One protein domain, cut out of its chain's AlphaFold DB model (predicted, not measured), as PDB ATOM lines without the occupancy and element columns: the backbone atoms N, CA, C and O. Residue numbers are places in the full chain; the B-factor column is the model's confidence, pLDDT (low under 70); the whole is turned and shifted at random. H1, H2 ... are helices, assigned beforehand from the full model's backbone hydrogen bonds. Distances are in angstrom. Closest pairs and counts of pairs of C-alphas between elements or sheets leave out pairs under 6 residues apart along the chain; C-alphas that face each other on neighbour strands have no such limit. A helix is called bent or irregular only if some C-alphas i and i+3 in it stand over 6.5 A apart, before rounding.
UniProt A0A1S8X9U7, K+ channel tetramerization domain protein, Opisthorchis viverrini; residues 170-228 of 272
ATOM      1  N   SER A 170     -12.307   2.770  32.010       96.12
ATOM      2  CA  SER A 170     -12.496   2.976  30.571       96.12
ATOM      3  C   SER A 170     -11.397   2.333  29.722       96.12
ATOM      4  O   SER A 170     -11.401   2.446  28.494       96.12
ATOM      5  N   PHE A 171     -10.418   1.683  30.355       97.56
ATOM      6  CA  PHE A 171      -9.184   1.277  29.692       97.56
ATOM      7  C   PHE A 171      -9.395   0.152  28.675       97.56
ATOM      8  O   PHE A 171      -8.690   0.089  27.669       97.56
ATOM      9  N   SER A 172     -10.408  -0.695  28.871       96.44
ATOM     10  CA  SER A 172     -10.820  -1.703  27.888       96.44
ATOM     11  C   SER A 172     -11.200  -1.069  26.544       96.44
ATOM     12  O   SER A 172     -10.617  -1.430  25.522       96.44
ATOM     13  N   SER A 173     -12.078  -0.061  26.555       97.12
ATOM     14  CA  SER A 173     -12.453   0.726  25.372       97.12
ATOM     15  C   SER A 173     -11.248   1.393  24.709       97.12
ATOM     16  O   SER A 173     -11.132   1.404  23.484       97.12
ATOM     17  N   ILE A 174     -10.327   1.926  25.515       98.12
ATOM     18  CA  ILE A 174      -9.089   2.538  25.022       98.12
ATOM     19  C   ILE A 174      -8.206   1.492  24.336       98.12
ATOM     20  O   ILE A 174      -7.724   1.745  23.239       98.12
ATOM     21  N   LEU A 175      -8.014   0.304  24.915       97.75
ATOM     22  CA  LEU A 175      -7.245  -0.772  24.278       97.75
ATOM     23  C   LEU A 175      -7.902  -1.288  22.996       97.75
ATOM     24  O   LEU A 175      -7.196  -1.626  22.042       97.75
ATOM     25  N   ASP A 176      -9.229  -1.351  22.953       97.62
ATOM     26  CA  ASP A 176      -9.959  -1.796  21.771       97.62
ATOM     27  C   ASP A 176      -9.811  -0.821  20.604       97.62
ATOM     28  O   ASP A 176      -9.675  -1.281  19.467       97.62
ATOM     29  N   LEU A 177      -9.660   0.481  20.869       98.31
ATOM     30  CA  LEU A 177      -9.240   1.451  19.857       98.31
ATOM     31  C   LEU A 177      -7.883   1.068  19.244       98.31
ATOM     32  O   LEU A 177      -7.770   1.000  18.022       98.31
ATOM     33  N   TYR A 178      -6.864   0.727  20.043       98.38
ATOM     34  CA  TYR A 178      -5.576   0.278  19.486       98.38
ATOM     35  C   TYR A 178      -5.709  -1.018  18.680       98.38
ATOM     36  O   TYR A 178      -5.002  -1.196  17.691       98.38
ATOM     37  N   ARG A 179      -6.585  -1.944  19.087       97.94
ATOM     38  CA  ARG A 179      -6.736  -3.252  18.424       97.94
ATOM     39  C   ARG A 179      -7.536  -3.180  17.130       97.94
ATOM     40  O   ARG A 179      -7.179  -3.856  16.168       97.94
ATOM     41  N   THR A 180      -8.622  -2.420  17.136       97.25
ATOM     42  CA  THR A 180      -9.660  -2.456  16.100       97.25
ATOM     43  C   THR A 180      -9.727  -1.172  15.280       97.25
ATOM     44  O   THR A 180     -10.203  -1.212  14.152       97.25
ATOM     45  N   GLY A 181      -9.224  -0.056  15.814       97.12
ATOM     46  CA  GLY A 181      -9.404   1.279  15.244       97.12
ATOM     47  C   GLY A 181     -10.731   1.944  15.621       97.12
ATOM     48  O   GLY A 181     -10.964   3.075  15.205       97.12
ATOM     49  N   HIS A 182     -11.571   1.269  16.410       96.50
ATOM     50  CA  HIS A 182     -12.912   1.709  16.786       96.50
ATOM     51  C   HIS A 182     -12.960   2.085  18.270       96.50
ATOM     52  O   HIS A 182     -12.643   1.261  19.130       96.50
ATOM     53  N   LEU A 183     -13.339   3.331  18.580       97.81
ATOM     54  CA  LEU A 183     -13.514   3.801  19.957       97.81
ATOM     55  C   LEU A 183     -15.002   3.844  20.308       97.81
ATOM     56  O   LEU A 183     -15.782   4.589  19.708       97.81
ATOM     57  N   HIS A 184     -15.374   3.099  21.347       96.88
ATOM     58  CA  HIS A 184     -16.724   3.084  21.901       96.88
ATOM     59  C   HIS A 184     -16.700   3.391  23.394       96.88
ATOM     60  O   HIS A 184     -15.862   2.877  24.133       96.88
ATOM     61  N   ILE A 185     -17.662   4.190  23.847       94.88
ATOM     62  CA  ILE A 185     -17.902   4.438  25.270       94.88
ATOM     63  C   ILE A 185     -18.984   3.482  25.790       94.88
ATOM     64  O   ILE A 185     -20.007   3.284  25.127       94.88
ATOM     65  N   LEU A 186     -18.756   2.901  26.969       91.81
ATOM     66  CA  LEU A 186     -19.743   2.092  27.689       91.81
ATOM     67  C   LEU A 186     -20.817   2.986  28.323       91.81
ATOM     68  O   LEU A 186     -20.542   4.112  28.738       91.81
ATOM     69  N   ASP A 187     -22.052   2.496  28.405       88.25
ATOM     70  CA  ASP A 187     -23.200   3.325  28.792       88.25
ATOM     71  C   ASP A 187     -23.190   3.753  30.266       88.25
ATOM     72  O   ASP A 187     -23.719   4.813  30.605       88.25
ATOM     73  N   GLU A 188     -22.571   2.955  31.128       89.38
ATOM     74  CA  GLU A 188     -22.390   3.200  32.559       89.38
ATOM     75  C   GLU A 188     -21.240   4.166  32.897       89.38
ATOM     76  O   GLU A 188     -21.091   4.566  34.054       89.38
ATOM     77  N   VAL A 189     -20.423   4.560  31.917       92.81
ATOM     78  CA  VAL A 189     -19.273   5.441  32.147       92.81
ATOM     79  C   VAL A 189     -19.701   6.909  32.085       92.81
ATOM     80  O   VAL A 189     -20.370   7.357  31.153       92.81
ATOM     81  N   CYS A 190     -19.290   7.685  33.093       94.19
ATOM     82  CA  CYS A 190     -19.475   9.133  33.096       94.19
ATOM     83  C   CYS A 190     -18.684   9.768  31.944       94.19
ATOM     84  O   CYS A 190     -17.483   9.544  31.817       94.19
ATOM     85  N   VAL A 191     -19.346  10.605  31.143       96.06
ATOM     86  CA  VAL A 191     -18.738  11.243  29.965       96.06
ATOM     87  C   VAL A 191     -17.565  12.153  30.326       96.06
ATOM     88  O   VAL A 191     -16.556  12.121  29.633       96.06
ATOM     89  N   MET A 192     -17.656  12.905  31.426       95.19
ATOM     90  CA  MET A 192     -16.560  13.786  31.854       95.19
ATOM     91  C   MET A 192     -15.334  12.976  32.294       95.19
ATOM     92  O   MET A 192     -14.226  13.262  31.855       95.19
ATOM     93  N   ALA A 193     -15.549  11.900  33.060       96.00
ATOM     94  CA  ALA A 193     -14.473  10.991  33.455       96.00
ATOM     95  C   ALA A 193     -13.826  10.309  32.235       96.00
ATOM     96  O   ALA A 193     -12.612  10.185  32.166       96.00
ATOM     97  N   PHE A 194     -14.618   9.930  31.228       97.44
ATOM     98  CA  PHE A 194     -14.077   9.358  29.995       97.44
ATOM     99  C   PHE A 194     -13.204  10.353  29.216       97.44
ATOM    100  O   PHE A 194     -12.190   9.958  28.652       97.44
ATOM    101  N   ILE A 195     -13.573  11.639  29.180       96.94
ATOM    102  CA  ILE A 195     -12.752  12.690  28.555       96.94
ATOM    103  C   ILE A 195     -11.419  12.840  29.294       96.94
ATOM    104  O   ILE A 195     -10.373  12.928  28.656       96.94
ATOM    105  N   GLU A 196     -11.442  12.843  30.627       97.25
ATOM    106  CA  GLU A 196     -10.228  12.866  31.450       97.25
ATOM    107  C   GLU A 196      -9.334  11.652  31.171       97.25
ATOM    108  O   GLU A 196      -8.136  11.829  30.935       97.25
ATOM    109  N   ASP A 197      -9.919  10.452  31.094       97.69
ATOM    110  CA  ASP A 197      -9.197   9.233  30.731       97.69
ATOM    111  C   ASP A 197      -8.556   9.388  29.335       97.69
ATOM    112  O   ASP A 197      -7.351   9.183  29.171       97.69
ATOM    113  N   LEU A 198      -9.315   9.803  28.312       98.00
ATOM    114  CA  LEU A 198      -8.785  10.010  26.954       98.00
ATOM    115  C   LEU A 198      -7.622  11.009  26.931       98.00
ATOM    116  O   LEU A 198      -6.593  10.735  26.305       98.00
ATOM    117  N   ASN A 199      -7.748  12.119  27.659       98.00
ATOM    118  CA  ASN A 199      -6.696  13.121  27.787       98.00
ATOM    119  C   ASN A 199      -5.438  12.542  28.445       98.00
ATOM    120  O   ASN A 199      -4.334  12.763  27.940       98.00
ATOM    121  N   TYR A 200      -5.581  11.752  29.514       98.31
ATOM    122  CA  TYR A 200      -4.456  11.068  30.156       98.31
ATOM    123  C   TYR A 200      -3.708  10.172  29.162       98.31
ATOM    124  O   TYR A 200      -2.473  10.211  29.095       98.31
ATOM    125  N   TRP A 201      -4.437   9.410  28.342       98.44
ATOM    126  CA  TRP A 201      -3.859   8.526  27.326       98.44
ATOM    127  C   TRP A 201      -3.383   9.252  26.060       98.44
ATOM    128  O   TRP A 201      -2.748   8.624  25.209       98.44
ATOM    129  N   GLY A 202      -3.622  10.560  25.934       97.94
ATOM    130  CA  GLY A 202      -3.251  11.354  24.761       97.94
ATOM    131  C   GLY A 202      -4.075  11.001  23.520       97.94
ATOM    132  O   GLY A 202      -3.533  10.913  22.417       97.94
ATOM    133  N   LEU A 203      -5.365  10.734  23.707       98.25
ATOM    134  CA  LEU A 203      -6.337  10.416  22.665       98.25
ATOM    135  C   LEU A 203      -7.407  11.510  22.605       98.25
ATOM    136  O   LEU A 203      -7.702  12.148  23.608       98.25
ATOM    137  N   ASN A 204      -7.991  11.721  21.424       95.31
ATOM    138  CA  ASN A 204      -9.034  12.725  21.232       95.31
ATOM    139  C   ASN A 204     -10.411  12.066  21.089       95.31
ATOM    140  O   ASN A 204     -10.552  11.029  20.441       95.31
ATOM    141  N   GLU A 205     -11.436  12.697  21.645       94.31
ATOM    142  CA  GLU A 205     -12.828  12.264  21.583       94.31
ATOM    143  C   GLU A 205     -13.397  12.230  20.156       94.31
ATOM    144  O   GLU A 205     -14.349  11.495  19.908       94.31
ATOM    145  N   CYS A 206     -12.794  12.932  19.187       93.00
ATOM    146  CA  CYS A 206     -13.161  12.826  17.770       93.00
ATOM    147  C   CYS A 206     -12.906  11.433  17.174       93.00
ATOM    148  O   CYS A 206     -13.410  11.135  16.093       93.00
ATOM    149  N   LEU A 207     -12.148  10.580  17.874       95.69
ATOM    150  CA  LEU A 207     -11.946   9.179  17.509       95.69
ATOM    151  C   LEU A 207     -13.168   8.303  17.831       95.69
ATOM    152  O   LEU A 207     -13.189   7.145  17.422       95.69
ATOM    153  N   LEU A 208     -14.162   8.821  18.567       97.00
ATOM    154  CA  LEU A 208     -15.398   8.098  18.858       97.00
ATOM    155  C   LEU A 208     -16.151   7.754  17.577       97.00
ATOM    156  O   LEU A 208     -16.439   8.615  16.743       97.00
ATOM    157  N   ASP A 209     -16.571   6.498  17.483       96.75
ATOM    158  CA  ASP A 209     -17.391   6.055  16.370       96.75
ATOM    159  C   ASP A 209     -18.783   6.690  16.383       96.75
ATOM    160  O   ASP A 209     -19.381   6.973  17.431       96.75
ATOM    161  N   ALA A 210     -19.353   6.831  15.185       94.31
ATOM    162  CA  ALA A 210     -20.637   7.490  14.959       94.31
ATOM    163  C   ALA A 210     -21.791   6.905  15.798       94.31
ATOM    164  O   ALA A 210     -22.690   7.642  16.203       94.31
ATOM    165  N   CYS A 211     -21.770   5.602  16.105       95.00
ATOM    166  CA  CYS A 211     -22.803   4.964  16.928       95.00
ATOM    167  C   CYS A 211     -22.821   5.461  18.386       95.00
ATOM    168  O   CYS A 211     -23.851   5.368  19.057       95.00
ATOM    169  N   CYS A 212     -21.700   5.992  18.876       95.38
ATOM    170  CA  CYS A 212     -21.540   6.504  20.233       95.38
ATOM    171  C   CYS A 212     -21.542   8.036  20.275       95.38
ATOM    172  O   CYS A 212     -22.038   8.616  21.244       95.38
ATOM    173  N   LEU A 213     -21.033   8.687  19.224       94.81
ATOM    174  CA  LEU A 213     -20.757  10.121  19.190       94.81
ATOM    175  C   LEU A 213     -21.972  10.989  19.544       94.81
ATOM    176  O   LEU A 213     -21.888  11.825  20.439       94.81
ATOM    177  N   THR A 214     -23.129  10.766  18.912       93.62
ATOM    178  CA  THR A 214     -24.330  11.584  19.171       93.62
ATOM    179  C   THR A 214     -24.761  11.513  20.636       93.62
ATOM    180  O   THR A 214     -25.048  12.532  21.264       93.62
ATOM    181  N   ARG A 215     -24.774  10.305  21.214       93.88
ATOM    182  CA  ARG A 215     -25.146  10.097  22.623       93.88
ATOM    183  C   ARG A 215     -24.122  10.718  23.566       93.88
ATOM    184  O   ARG A 215     -24.502  11.230  24.616       93.88
ATOM    185  N   PHE A 216     -22.847  10.655  23.200       96.31
ATOM    186  CA  PHE A 216     -21.748  11.243  23.950       96.31
ATOM    187  C   PHE A 216     -21.875  12.768  24.022       96.31
ATOM    188  O   PHE A 216     -21.941  13.304  25.125       96.31
ATOM    189  N   VAL A 217     -22.028  13.448  22.880       94.88
ATOM    190  CA  VAL A 217     -22.186  14.913  22.813       94.88
ATOM    191  C   VAL A 217     -23.390  15.368  23.639       94.88
ATOM    192  O   VAL A 217     -23.248  16.191  24.535       94.88
ATOM    193  N   GLN A 218     -24.553  14.735  23.458       95.19
ATOM    194  CA  GLN A 218     -25.755  15.073  24.231       95.19
ATOM    195  C   GLN A 218     -25.597  14.875  25.746       95.19
ATOM    196  O   GLN A 218     -26.291  15.510  26.540       95.19
ATOM    197  N   ARG A 219     -24.783  13.909  26.182       95.44
ATOM    198  CA  ARG A 219     -24.495  13.698  27.607       95.44
ATOM    199  C   ARG A 219     -23.492  14.724  28.120       95.44
ATOM    200  O   ARG A 219     -23.703  15.231  29.213       95.44
ATOM    201  N   LYS A 220     -22.467  15.047  27.332       95.81
ATOM    202  CA  LYS A 220     -21.476  16.078  27.647       95.81
ATOM    203  C   LYS A 220     -22.146  17.436  27.857       95.81
ATOM    204  O   LYS A 220     -22.018  17.995  28.937       95.81
ATOM    205  N   ASP A 221     -22.951  17.883  26.894       95.69
ATOM    206  CA  ASP A 221     -23.628  19.185  26.952       95.69
ATOM    207  C   ASP A 221     -24.554  19.280  28.175       95.69
ATOM    208  O   ASP A 221     -24.547  20.275  28.897       95.69
ATOM    209  N   ARG A 222     -25.297  18.203  28.476       94.56
ATOM    210  CA  ARG A 222     -26.129  18.131  29.689       94.56
ATOM    211  C   ARG A 222     -25.310  18.268  30.971       94.56
ATOM    212  O   ARG A 222     -25.701  19.019  31.857       94.56
ATOM    213  N   MET A 223     -24.185  17.562  31.070       92.50
ATOM    214  CA  MET A 223     -23.315  17.648  32.247       92.50
ATOM    215  C   MET A 223     -22.669  19.032  32.379       92.50
ATOM    216  O   MET A 223     -22.617  19.568  33.482       92.50
ATOM    217  N   GLU A 224     -22.234  19.644  31.278       92.81
ATOM    218  CA  GLU A 224     -21.687  21.007  31.270       92.81
ATOM    219  C   GLU A 224     -22.727  22.043  31.729       92.81
ATOM    220  O   GLU A 224     -22.424  22.923  32.540       92.81
ATOM    221  N   GLU A 225     -23.975  21.921  31.270       92.81
ATOM    222  CA  GLU A 225     -25.072  22.767  31.736       92.81
ATOM    223  C   GLU A 225     -25.353  22.597  33.229       92.81
ATOM    224  O   GLU A 225     -25.571  23.589  33.927       92.81
ATOM    225  N   ASP A 226     -25.375  21.358  33.718       90.19
ATOM    226  CA  ASP A 226     -25.656  21.066  35.121       90.19
ATOM    227  C   ASP A 226     -24.547  21.613  36.024       90.19
ATOM    228  O   ASP A 226     -24.847  22.306  36.997       90.19
ATOM    229  N   ILE A 227     -23.279  21.433  35.640       89.62
ATOM    230  CA  ILE A 227     -22.123  22.026  36.327       89.62
ATOM    231  C   ILE A 227     -22.230  23.553  36.337       89.62
ATOM    232  O   ILE A 227     -21.996  24.190  37.369       89.62
ATOM    233  N   LYS A 228     -22.614  24.176  35.219       90.00
ATOM    234  CA  LYS A 228     -22.790  25.633  35.148       90.00
ATOM    235  C   LYS A 228     -23.908  26.110  36.074       90.00
ATOM    236  O   LYS A 228     -23.715  27.092  36.791       90.00
TER     237      LYS A 228
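AT A GLANCE: This is residues 170 to 228 of the 272 residues of the protein "K+ channel tetramerization domain protein" of Opisthorchis viverrini (UniProt A0A1S8X9U7). Three helices are joined by two links in a small elongated body: the long H3 makes one side, the first residue of H2 meets H3 partway along its length at a wide angle, and H1 lies away from H3, near H2. The two links, residues 181 to 190 and 202 to 209, cross the space between H1 and H3, and the body is longest from the late part of H1 to the last residue of H3. The printed part has 59 residues with three named helices, in the order H1, H2, H3 along the chain, and no named strand; its class is all helix. It is compact, with a radius of gyration of the C-alphas of 11.2 A, and its C-alphas span 36 by 23 by 19 A.

HOW THE PARTS SIT: Start just after the first printed residue, at H1, residues 171 to 180, and go on to H2, residues 191 to 201. These two are close but not clearly touching: their closest C-alphas, those of Ile 174 and Leu 198, are 7.7 A apart. Their lines stand at a steep tilt of 63 degrees, and they run the same way. Next look at H3, residues 210 to 228, which touches H2 with residues 216 to 223 alone. The closest C-alphas of H2 and H3 are those of Val 191 and Lys 220, 6.0 A apart. The lines of H2 and H3 are only just about perpendicular, at 71 degrees. H1 and H3 are apart. In the backbones of H1 and H2 every O i to N i+4 pair is within hydrogen-bond range; in H3 this holds for 13 of 15.

IN THESE COORDINATES: Find C-alpha 171 at (-9.184, 1.277, 29.692); from there H1 runs 14.1 A to C-alpha 180. Then find C-alpha 191 at (-18.738, 11.243, 29.965), where H2 begins; it runs 15.4 A to C-alpha 201. H3, the longest helix with 19 residues, runs 27.2 A from C-alpha 210 to C-alpha 228 at (-22.790, 25.633, 35.148). H3 is irregular: C-alphas 211 and 214 are 7.2 A apart, and its line is a rough one.

THE WHOLE: The two C-alphas farthest apart are those of Arg 179 and Lys 228, at 37.0 A, while the first and last printed C-alphas, Ser 170 and Lys 228, are 25.3 A apart. Read on from 170 to 228 and you meet no cut in the printed part. Both links, H1 to H2 with 10 residues and H2 to H3 with 8, are short. The mean pLDDT of the printed part is 95.5, and no printed residue is under 70.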